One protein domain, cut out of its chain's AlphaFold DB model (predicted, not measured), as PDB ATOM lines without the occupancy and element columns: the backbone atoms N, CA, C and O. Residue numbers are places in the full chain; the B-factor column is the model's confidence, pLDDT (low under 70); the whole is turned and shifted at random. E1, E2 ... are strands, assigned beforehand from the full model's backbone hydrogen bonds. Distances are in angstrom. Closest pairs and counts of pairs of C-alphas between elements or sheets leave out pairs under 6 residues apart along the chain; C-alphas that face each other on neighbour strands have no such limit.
ATOM      1  N   ASP A  23      58.643 104.943 151.140       96.44
ATOM      2  CA  ASP A  23      58.656 104.548 149.745       96.44
ATOM      3  C   ASP A  23      57.693 103.386 149.469       96.44
ATOM      4  O   ASP A  23      57.439 102.518 150.303       96.44
ATOM      5  N   HIS A  24      57.072 103.398 148.287       96.75
ATOM      6  CA  HIS A  24      56.075 102.396 147.932       96.75
ATOM      7  C   HIS A  24      56.090 102.038 146.451       96.75
ATOM      8  O   HIS A  24      55.946 102.889 145.568       96.75
ATOM      9  N   PHE A  25      56.164 100.736 146.175       96.69
ATOM     10  CA  PHE A  25      56.083 100.171 144.834       96.69
ATOM     11  C   PHE A  25      54.745  99.475 144.615       96.69
ATOM     12  O   PHE A  25      54.341  98.614 145.393       96.69
ATOM     13  N   TRP A  26      54.094  99.763 143.487       95.19
ATOM     14  CA  TRP A  26      52.893  99.037 143.082       95.19
ATOM     15  C   TRP A  26      52.847  98.794 141.580       95.19
ATOM     16  O   TRP A  26      53.431  99.513 140.766       95.19
ATOM     17  N   THR A  27      52.100  97.761 141.204       94.44
ATOM     18  CA  THR A  27      51.813  97.435 139.807       94.44
ATOM     19  C   THR A  27      50.311  97.524 139.588       94.44
ATOM     20  O   THR A  27      49.532  96.939 140.335       94.44
ATOM     21  N   ARG A  28      49.887  98.280 138.574       91.75
ATOM     22  CA  ARG A  28      48.476  98.314 138.161       91.75
ATOM     23  C   ARG A  28      48.144  97.055 137.354       91.75
ATOM     24  O   ARG A  28      49.028  96.459 136.749       91.75
ATOM     25  N   SER A  29      46.865  96.695 137.268       90.50
ATOM     26  CA  SER A  29      46.385  95.496 136.550       90.50
ATOM     27  C   SER A  29      46.819  95.405 135.076       90.50
ATOM     28  O   SER A  29      46.990  94.315 134.552       90.50
ATOM     29  N   CYS A  30      47.063  96.537 134.416       89.12
ATOM     30  CA  CYS A  30      47.613  96.645 133.054       89.12
ATOM     31  C   CYS A  30      49.132  96.350 132.939       89.12
ATOM     32  O   CYS A  30      49.735  96.596 131.892       89.12
ATOM     33  N   GLY A  31      49.794  95.983 134.040       90.94
ATOM     34  CA  GLY A  31      51.233  95.716 134.108       90.94
ATOM     35  C   GLY A  31      52.144  96.941 134.266       90.94
ATOM     36  O   GLY A  31      53.351  96.769 134.422       90.94
ATOM     37  N   SER A  32      51.619  98.175 134.254       93.62
ATOM     38  CA  SER A  32      52.450  99.365 134.495       93.62
ATOM     39  C   SER A  32      52.845  99.478 135.960       93.62
ATOM     40  O   SER A  32      51.987  99.467 136.850       93.62
ATOM     41  N   LYS A  33      54.150  99.629 136.186       95.12
ATOM     42  CA  LYS A  33      54.767  99.714 137.510       95.12
ATOM     43  C   LYS A  33      54.994 101.164 137.905       95.12
ATOM     44  O   LYS A  33      55.363 101.994 137.070       95.12
ATOM     45  N   TYR A  34      54.805 101.444 139.181       96.12
ATOM     46  CA  TYR A  34      54.977 102.760 139.764       96.12
ATOM     47  C   TYR A  34      55.807 102.663 141.036       96.12
ATOM     48  O   TYR A  34      55.798 101.638 141.719       96.12
ATOM     49  N   TYR A  35      56.511 103.748 141.325       96.69
ATOM     50  CA  TYR A  35      57.261 103.943 142.549       96.69
ATOM     51  C   TYR A  35      56.985 105.334 143.088       96.69
ATOM     52  O   TYR A  35      57.120 106.320 142.360       96.69
ATOM     53  N   ALA A  36      56.552 105.386 144.335       97.38
ATOM     54  CA  ALA A  36      56.391 106.598 145.102       97.38
ATOM     55  C   ALA A  36      57.468 106.664 146.174       97.38
ATOM     56  O   ALA A  36      57.879 105.639 146.705       97.38
ATOM     57  N   TYR A  37      57.888 107.878 146.469       96.38
ATOM     58  CA  TYR A  37      58.860 108.181 147.499       96.38
ATOM     59  C   TYR A  37      58.492 109.520 148.109       96.38
ATOM     60  O   TYR A  37      58.078 110.434 147.378       96.38
ATOM     61  N   ALA A  38      58.686 109.634 149.410       94.81
ATOM     62  CA  ALA A  38      58.552 110.867 150.146       94.81
ATOM     63  C   ALA A  38      59.599 110.935 151.253       94.81
ATOM     64  O   ALA A  38      59.806 109.970 151.975       94.81
ATOM     65  N   ASP A  39      60.228 112.089 151.390       92.19
ATOM     66  CA  ASP A  39      60.886 112.521 152.615       92.19
ATOM     67  C   ASP A  39      60.365 113.926 152.975       92.19
ATOM     68  O   ASP A  39      59.454 114.447 152.320       92.19
ATOM     69  N   ASN A  40      60.925 114.547 154.014       90.06
ATOM     70  CA  ASN A  40      60.479 115.864 154.480       90.06
ATOM     71  C   ASN A  40      60.649 116.988 153.439       90.06
ATOM     72  O   ASN A  40      60.031 118.037 153.572       90.06
ATOM     73  N   TYR A  41      61.447 116.796 152.390       90.75
ATOM     74  CA  TYR A  41      61.810 117.823 151.411       90.75
ATOM     75  C   TYR A  41      61.310 117.518 149.999       90.75
ATOM     76  O   TYR A  41      61.075 118.435 149.207       90.75
ATOM     77  N   ILE A  42      61.158 116.240 149.652       93.06
ATOM     78  CA  ILE A  42      60.790 115.807 148.313       93.06
ATOM     79  C   ILE A  42      59.752 114.690 148.345       93.06
ATOM     80  O   ILE A  42      59.927 113.657 148.979       93.06
ATOM     81  N   ALA A  43      58.701 114.850 147.547       95.62
ATOM     82  CA  ALA A  43      57.767 113.780 147.235       95.62
ATOM     83  C   ALA A  43      57.689 113.595 145.725       95.62
ATOM     84  O   ALA A  43      57.530 114.549 144.958       95.62
ATOM     85  N   TRP A  44      57.774 112.356 145.261       96.81
ATOM     86  CA  TRP A  44      57.649 112.073 143.841       96.81
ATOM     87  C   TRP A  44      56.955 110.754 143.560       96.81
ATOM     88  O   TRP A  44      56.990 109.808 144.337       96.81
ATOM     89  N   THR A  45      56.346 110.692 142.382       97.88
ATOM     90  CA  THR A  45      55.820 109.459 141.801       97.88
ATOM     91  C   THR A  45      56.488 109.254 140.457       97.88
ATOM     92  O   THR A  45      56.536 110.164 139.630       97.88
ATOM     93  N   LYS A  46      56.982 108.046 140.210       96.75
ATOM     94  CA  LYS A  46      57.574 107.626 138.946       96.75
ATOM     95  C   LYS A  46      56.791 106.454 138.375       96.75
ATOM     96  O   LYS A  46      56.602 105.443 139.038       96.75
ATOM     97  N   LYS A  47      56.392 106.575 137.117       95.12
ATOM     98  CA  LYS A  47      55.932 105.483 136.266       95.12
ATOM     99  C   LYS A  47      57.140 104.890 135.544       95.12
ATOM    100  O   LYS A  47      57.906 105.621 134.916       95.12
ATOM    101  N   TYR A  48      57.319 103.579 135.628       92.12
ATOM    102  CA  TYR A  48      58.347 102.885 134.852       92.12
ATOM    103  C   TYR A  48      57.852 102.556 133.446       92.12
ATOM    104  O   TYR A  48      56.648 102.446 133.200       92.12
ATOM    105  N   SER A  49      58.800 102.376 132.528       80.38
ATOM    106  CA  SER A  49      58.525 101.765 131.234       80.38
ATOM    107  C   SER A  49      58.078 100.311 131.424       80.38
ATOM    108  O   SER A  49      58.558  99.601 132.309       80.38
ATOM    109  N   GLY A  50      57.129  99.883 130.596       72.50
ATOM    110  CA  GLY A  50      56.481  98.577 130.707       72.50
ATOM    111  C   GLY A  50      55.017  98.683 131.142       72.50
ATOM    112  O   GLY A  50      54.629  99.536 131.945       72.50
ATOM    113  N   GLY A  51      54.185  97.816 130.569       80.12
ATOM    114  CA  GLY A  51      52.731  97.842 130.733       80.12
ATOM    115  C   GLY A  51      52.022  98.839 129.816       80.12
ATOM    116  O   GLY A  51      52.646  99.651 129.137       80.12
ATOM    117  N   SER A  52      50.695  98.760 129.800       84.75
ATOM    118  CA  SER A  52      49.831  99.465 128.844       84.75
ATOM    119  C   SER A  52      48.889 100.478 129.495       84.75
ATOM    120  O   SER A  52      47.995 100.999 128.832       84.75
ATOM    121  N   CYS A  53      49.055 100.788 130.789       85.19
ATOM    122  CA  CYS A  53      48.162 101.747 131.429       85.19
ATOM    123  C   CYS A  53      48.306 103.134 130.817       85.19
ATOM    124  O   CYS A  53      49.337 103.799 130.981       85.19
ATOM    125  N   SER A  54      47.191 103.635 130.299       80.19
ATOM    126  CA  SER A  54      46.925 105.064 130.230       80.19
ATOM    127  C   SER A  54      46.989 105.654 131.642       80.19
ATOM    128  O   SER A  54      46.498 105.068 132.619       80.19
ATOM    129  N   GLY A  55      47.655 106.796 131.773       81.88
ATOM    130  CA  GLY A  55      47.795 107.485 133.050       81.88
ATOM    131  C   GLY A  55      49.176 108.080 133.273       81.88
ATOM    132  O   GLY A  55      50.179 107.622 132.716       81.88
ATOM    133  N   HIS A  56      49.178 109.115 134.102       92.94
ATOM    134  CA  HIS A  56      50.349 109.842 134.569       92.94
ATOM    135  C   HIS A  56      50.782 109.334 135.950       92.94
ATOM    136  O   HIS A  56      50.042 108.621 136.627       92.94
ATOM    137  N   ALA A  57      51.983 109.711 136.365       95.88
ATOM    138  CA  ALA A  57      52.408 109.674 137.749       95.88
ATOM    139  C   ALA A  57      51.863 110.919 138.459       95.88
ATOM    140  O   ALA A  57      52.157 112.035 138.034       95.88
ATOM    141  N   TRP A  58      51.060 110.723 139.502       97.12
ATOM    142  CA  TRP A  58      50.419 111.795 140.261       97.12
ATOM    143  C   TRP A  58      50.990 111.870 141.671       97.12
ATOM    144  O   TRP A  58      51.259 110.831 142.280       97.12
ATOM    145  N   VAL A  59      51.114 113.083 142.194       97.19
ATOM    146  CA  VAL A  59      51.509 113.353 143.578       97.19
ATOM    147  C   VAL A  59      50.787 114.600 144.090       97.19
ATOM    148  O   VAL A  59      50.537 115.543 143.331       97.19
ATOM    149  N   ARG A  60      50.438 114.596 145.372       96.25
ATOM    150  CA  ARG A  60      50.120 115.792 146.155       96.25
ATOM    151  C   ARG A  60      50.745 115.645 147.533       96.25
ATOM    152  O   ARG A  60      50.886 114.531 148.028       96.25
ATOM    153  N   VAL A  61      51.093 116.762 148.141       95.31
ATOM    154  CA  VAL A  61      51.672 116.819 149.486       95.31
ATOM    155  C   VAL A  61      50.774 117.606 150.419       95.31
ATOM    156  O   VAL A  61      50.016 118.474 149.964       95.31
ATOM    157  N   LYS A  62      50.868 117.292 151.706       94.06
ATOM    158  CA  LYS A  62      50.265 118.046 152.793       94.06
ATOM    159  C   LYS A  62      51.336 118.908 153.449       94.06
ATOM    160  O   LYS A  62      52.347 118.378 153.902       94.06
ATOM    161  N   LEU A  63      51.102 120.213 153.465       90.75
ATOM    162  CA  LEU A  63      52.016 121.226 153.982       90.75
ATOM    163  C   LEU A  63      51.239 122.127 154.938       90.75
ATOM    164  O   LEU A  63      50.191 122.647 154.557       90.75
ATOM    165  N   ASN A  64      51.756 122.338 156.147       89.62
ATOM    166  CA  ASN A  64      51.141 123.207 157.156       89.62
ATOM    167  C   ASN A  64      49.654 122.886 157.407       89.62
ATOM    168  O   ASN A  64      48.820 123.783 157.507       89.62
ATOM    169  N   GLY A  65      49.303 121.603 157.464       91.06
ATOM    170  CA  GLY A  65      47.933 121.139 157.668       91.06
ATOM    171  C   GLY A  65      47.062 121.049 156.408       91.06
ATOM    172  O   GLY A  65      46.048 120.348 156.451       91.06
ATOM    173  N   ASP A  66      47.475 121.633 155.281       93.06
ATOM    174  CA  ASP A  66      46.666 121.714 154.062       93.06
ATOM    175  C   ASP A  66      47.200 120.847 152.921       93.06
ATOM    176  O   ASP A  66      48.400 120.755 152.660       93.06
ATOM    177  N   TRP A  67      46.281 120.224 152.182       95.00
ATOM    178  CA  TRP A  67      46.626 119.476 150.978       95.00
ATOM    179  C   TRP A  67      46.789 120.405 149.780       95.00
ATOM    180  O   TRP A  67      45.879 121.144 149.403       95.00
ATOM    181  N   THR A  68      47.921 120.272 149.101       94.06
ATOM    182  CA  THR A  68      48.106 120.844 147.768       94.06
ATOM    183  C   THR A  68      47.147 120.216 146.750       94.06
ATOM    184  O   THR A  68      46.591 119.124 146.937       94.06
ATOM    185  N   LYS A  69      46.963 120.902 145.616       95.94
ATOM    186  CA  LYS A  69      46.294 120.306 144.457       95.94
ATOM    187  C   LYS A  69      47.073 119.092 143.949       95.94
ATOM    188  O   LYS A  69      48.265 118.940 144.190       95.94
ATOM    189  N   TRP A  70      46.405 118.252 143.173       96.69
ATOM    190  CA  TRP A  70      47.063 117.163 142.467       96.69
ATOM    191  C   TRP A  70      47.967 117.684 141.344       96.69
ATOM    192  O   TRP A  70      47.517 118.443 140.484       96.69
ATOM    193  N   TYR A  71      49.211 117.215 141.315       96.44
ATOM    194  CA  TYR A  71      50.144 117.432 140.214       96.44
ATOM    195  C   TYR A  71      50.469 116.114 139.529       96.44
ATOM    196  O   TYR A  71      50.411 115.050 140.147       96.44
ATOM    197  N   HIS A  72      50.817 116.176 138.244       96.75
ATOM    198  CA  HIS A  72      51.075 114.970 137.476       96.75
ATOM    199  C   HIS A  72      51.996 115.174 136.276       96.75
ATOM    200  O   HIS A  72      51.997 116.225 135.639       96.75
ATOM    201  N   ALA A  73      52.676 114.102 135.882       95.62
ATOM    202  CA  ALA A  73      53.474 114.037 134.662       95.62
ATOM    203  C   ALA A  73      53.442 112.623 134.068       95.62
ATOM    204  O   ALA A  73      53.235 111.643 134.782       95.62
ATOM    205  N   SER A  74      53.662 112.488 132.762       93.50
ATOM    206  CA  SER A  74      53.567 111.195 132.065       93.50
ATOM    207  C   SER A  74      54.575 110.145 132.558       93.50
ATOM    208  O   SER A  74      54.263 108.955 132.541       93.50
ATOM    209  N   GLY A  75      55.754 110.577 133.018       94.19
ATOM    210  CA  GLY A  75      56.831 109.712 133.511       94.19
ATOM    211  C   GLY A  75      57.071 109.851 135.013       94.19
ATOM    212  O   GLY A  75      56.697 108.975 135.786       94.19
ATOM    213  N   LYS A  76      57.712 110.943 135.438       96.19
ATOM    214  CA  LYS A  76      57.980 111.243 136.850       96.19
ATOM    215  C   LYS A  76      57.420 112.616 137.190       96.19
ATOM    216  O   LYS A  76      57.728 113.573 136.489       96.19
ATOM    217  N   MET A  77      56.629 112.696 138.252       96.88
ATOM    218  CA  MET A  77      56.213 113.958 138.853       96.88
ATOM    219  C   MET A  77      56.933 114.113 140.184       96.88
ATOM    220  O   MET A  77      56.896 113.193 141.000       96.88
ATOM    221  N   THR A  78      57.560 115.264 140.387       96.38
ATOM    222  CA  THR A  78      58.310 115.595 141.596       96.38
ATOM    223  C   THR A  78      57.777 116.897 142.166       96.38
ATOM    224  O   THR A  78      57.597 117.859 141.420       96.38
ATOM    225  N   LEU A  79      57.559 116.926 143.471       94.06
ATOM    226  CA  LEU A  79      57.345 118.131 144.251       94.06
ATOM    227  C   LEU A  79      58.512 118.244 145.226       94.06
ATOM    228  O   LEU A  79      58.683 117.384 146.084       94.06
ATOM    229  N   ASN A  80      59.317 119.285 145.047       90.94
ATOM    230  CA  ASN A  80      60.284 119.721 146.046       90.94
ATOM    231  C   ASN A  80      59.588 120.792 146.882       90.94
ATOM    232  O   ASN A  80      58.869 121.616 146.306       90.94
ATOM    233  N   ASN A  81      59.791 120.798 148.193       79.81
ATOM    234  CA  ASN A  81      59.328 121.902 149.013       79.81
ATOM    235  C   ASN A  81      60.503 122.771 149.468       79.81
ATOM    236  O   ASN A  81      61.336 122.337 150.254       79.81
ATOM    237  N   ASP A  82      60.529 124.015 148.991       67.19
ATOM    238  CA  ASP A  82      61.459 125.051 149.461       67.19
ATOM    239  C   ASP A  82      60.911 125.807 150.697       67.19
ATOM    240  O   ASP A  82      61.594 126.670 151.246       67.19
ATOM    241  N   TYR A  83      59.673 125.521 151.132       57.44
ATOM    242  CA  TYR A  83      58.907 126.366 152.064       57.44
ATOM    243  C   TYR A  83      58.404 125.655 153.336       57.44
ATOM    244  O   TYR A  83      57.613 126.237 154.080       57.44
ATOM    245  N   GLY A  84      58.827 124.417 153.604       67.50
ATOM    246  CA  GLY A  84      58.486 123.687 154.834       67.50
ATOM    247  C   GLY A  84      58.665 122.173 154.719       67.50
ATOM    248  O   GLY A  84      58.909 121.655 153.630       67.50
ATOM    249  N   ASP A  85      58.506 121.462 155.830       86.12
ATOM    250  CA  ASP A  85      58.568 120.001 155.826       86.12
ATOM    251  C   ASP A  85      57.262 119.411 155.262       86.12
ATOM    252  O   ASP A  85      56.158 119.891 155.541       86.12
ATOM    253  N   ILE A  86      57.381 118.381 154.429       90.56
ATOM    254  CA  ILE A  86      56.249 117.593 153.948       90.56
ATOM    255  C   ILE A  86      55.722 116.762 155.119       90.56
ATOM    256  O   ILE A  86      56.440 115.930 155.649       90.56
ATOM    257  N   GLU A  87      54.462 116.961 155.514       92.56
ATOM    258  CA  GLU A  87      53.852 116.183 156.608       92.56
ATOM    259  C   GLU A  87      53.408 114.796 156.138       92.56
ATOM    260  O   GLU A  87      53.513 113.810 156.858       92.56
ATOM    261  N   LEU A  88      52.806 114.756 154.949       94.06
ATOM    262  CA  LEU A  88      52.240 113.572 154.313       94.06
ATOM    263  C   LEU A  88      52.278 113.760 152.803       94.06
ATOM    264  O   LEU A  88      52.178 114.884 152.295       94.06
ATOM    265  N   SER A  89      52.293 112.658 152.069       95.81
ATOM    266  CA  SER A  89      52.133 112.698 150.623       95.81
ATOM    267  C   SER A  89      51.211 111.598 150.126       95.81
ATOM    268  O   SER A  89      51.130 110.503 150.675       95.81
ATOM    269  N   GLU A  90      50.479 111.902 149.059       97.62
ATOM    270  CA  GLU A  90      49.641 110.932 148.377       97.62
ATOM    271  C   GLU A  90      50.062 110.757 146.924       97.62
ATOM    272  O   GLU A  90      50.334 111.721 146.202       97.62
ATOM    273  N   HIS A  91      50.039 109.505 146.478       97.50
ATOM    274  CA  HIS A  91      50.588 109.085 145.198       97.50
ATOM    275  C   HIS A  91      49.605 108.184 144.456       97.50
ATOM    276  O   HIS A  91      48.992 107.294 145.043       97.50
ATOM    277  N   LYS A  92      49.445 108.381 143.144       96.25
ATOM    278  CA  LYS A  92      48.591 107.509 142.316       96.25
ATOM    279  C   LYS A  92      49.069 107.408 140.872       96.25
ATOM    280  O   LYS A  92      49.780 108.267 140.356       96.25
ATOM    281  N   GLY A  93      48.666 106.322 140.211       94.00
ATOM    282  CA  GLY A  93      49.044 106.012 138.825       94.00
ATOM    283  C   GLY A  93      47.958 106.290 137.775       94.00
ATOM    284  O   GLY A  93      48.103 105.881 136.624       94.00
ATOM    285  N   CYS A  94      46.833 106.894 138.162       91.00
ATOM    286  CA  CYS A  94      45.811 107.426 137.254       91.00
ATOM    287  C   CYS A  94      44.970 108.502 137.949       91.00
ATOM    288  O   CYS A  94      45.054 108.637 139.166       91.00
ATOM    289  N   ALA A  95      44.174 109.253 137.183       90.94
ATOM    290  CA  ALA A  95      43.350 110.341 137.713       90.94
ATOM    291  C   ALA A  95      42.371 109.853 138.798       90.94
ATOM    292  O   ALA A  95      42.326 110.441 139.878       90.94
ATOM    293  N   ASP A  96      41.707 108.719 138.562       90.00
ATOM    294  CA  ASP A  96      40.637 108.191 139.427       90.00
ATOM    295  C   ASP A  96      41.063 106.961 140.250       90.00
ATOM    296  O   ASP A  96      40.246 106.242 140.820       90.00
ATOM    297  N   CYS A  97      42.366 106.677 140.302       89.88
ATOM    298  CA  CYS A  97      42.907 105.558 141.068       89.88
ATOM    299  C   CYS A  97      42.897 105.878 142.566       89.88
ATOM    300  O   CYS A  97      43.151 107.019 142.960       89.88
ATOM    301  N   LYS A  98      42.724 104.843 143.399       93.75
ATOM    302  CA  LYS A  98      42.964 104.945 144.843       93.75
ATOM    303  C   LYS A  98      44.400 105.444 145.095       93.75
ATOM    304  O   LYS A  98      45.326 104.872 144.508       93.75
ATOM    305  N   PRO A  99      44.594 106.485 145.922       96.56
ATOM    306  CA  PRO A  99      45.921 106.953 146.288       96.56
ATOM    307  C   PRO A  99      46.576 106.058 147.345       96.56
ATOM    308  O   PRO A  99      45.896 105.417 148.150       96.56
ATOM    309  N   TYR A 100      47.904 106.053 147.337       97.25
ATOM    310  CA  TYR A 100      48.757 105.525 148.396       97.25
ATOM    311  C   TYR A 100      49.275 106.693 149.225       97.25
ATOM    312  O   TYR A 100      49.777 107.659 148.652       97.25
ATOM    313  N   LEU A 101      49.115 106.601 150.542       97.19
ATOM    314  CA  LEU A 101      49.630 107.569 151.503       97.19
ATOM    315  C   LEU A 101      51.038 107.137 151.927       97.19
ATOM    316  O   LEU A 101      51.221 105.964 152.246       97.19
ATOM    317  N   LEU A 102      51.980 108.072 151.933       95.62
ATOM    318  CA  LEU A 102      53.324 107.915 152.487       95.62
ATOM    319  C   LEU A 102      53.516 108.911 153.635       95.62
ATOM    320  O   LEU A 102      52.937 110.009 153.610       95.62
ATOM    321  N   ILE A 103      54.301 108.502 154.630       92.94
ATOM    322  CA  ILE A 103      54.633 109.308 155.810       92.94
ATOM    323  C   ILE A 103      56.154 109.514 155.819       92.94
ATOM    324  O   ILE A 103      56.858 108.566 156.155       92.94
TER     325      ILE A 103
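This is residues 23 to 103 of the 104 residues of an uncharacterized protein of Streptomyces caeruleatus (UniProt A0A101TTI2). Two four-stranded antiparallel sheets lie face to face as an elongated sandwich, the strands of the one at 13 degrees to those of the other and running along the long axis, with loops at both ends. The chain passes from sheet to sheet at the links E3 to E4, E5 to E6 and E6 to E7. The printed part has 81 residues with eight named strands, E1 to E8, and no named helix; the sheet orders are E1 E2 E3 E6 and E5 E4 E7 E8. The class is all strand, though named strands hold 40 of the 81 residues, under half; the whole is compact, with a radius of gyration of the C-alphas of 12.0 A and spans of 37 by 19 by 18 A.

Find C-alpha 23 at (58.656, 104.548, 149.745); E1 runs from there to residue 27. Next come E2, residues 33 to 38, 17.3 A long, and E3, residues 42 to 47, 16.6 A. E4, residues 57 to 63, starts at (52.408, 109.674, 137.749) and spans 19.9 A. Then read E5, residues 71 to 73, E6, 76 to 80, E7, 88 to 92, and E8, 100 to 102, ending at (53.324, 107.915, 152.487).

E1, E2 and E3 form a meander, each strand the antiparallel neighbour of the one before: look at N 24 and O 36, 2.9 A, then N 35 and O 46, 2.8 A. E6 is E3's other neighbour, with N 43 and O 79 at 2.9 A. In the second sheet see N 59 and O 71, 2.9 A, N 60 and O 90, 3.0 A, and N 91 and O 100, 2.9 A. Between the sheets, the closest C-alphas of E3 and E4 are Thr 45 and Ala 57, 5.3 A.

The C-alphas of Cys 30 and Tyr 83 are farthest apart, 37.0 A. The printed part has no cut and no long link; residues 82 to 84 have pLDDT under 70.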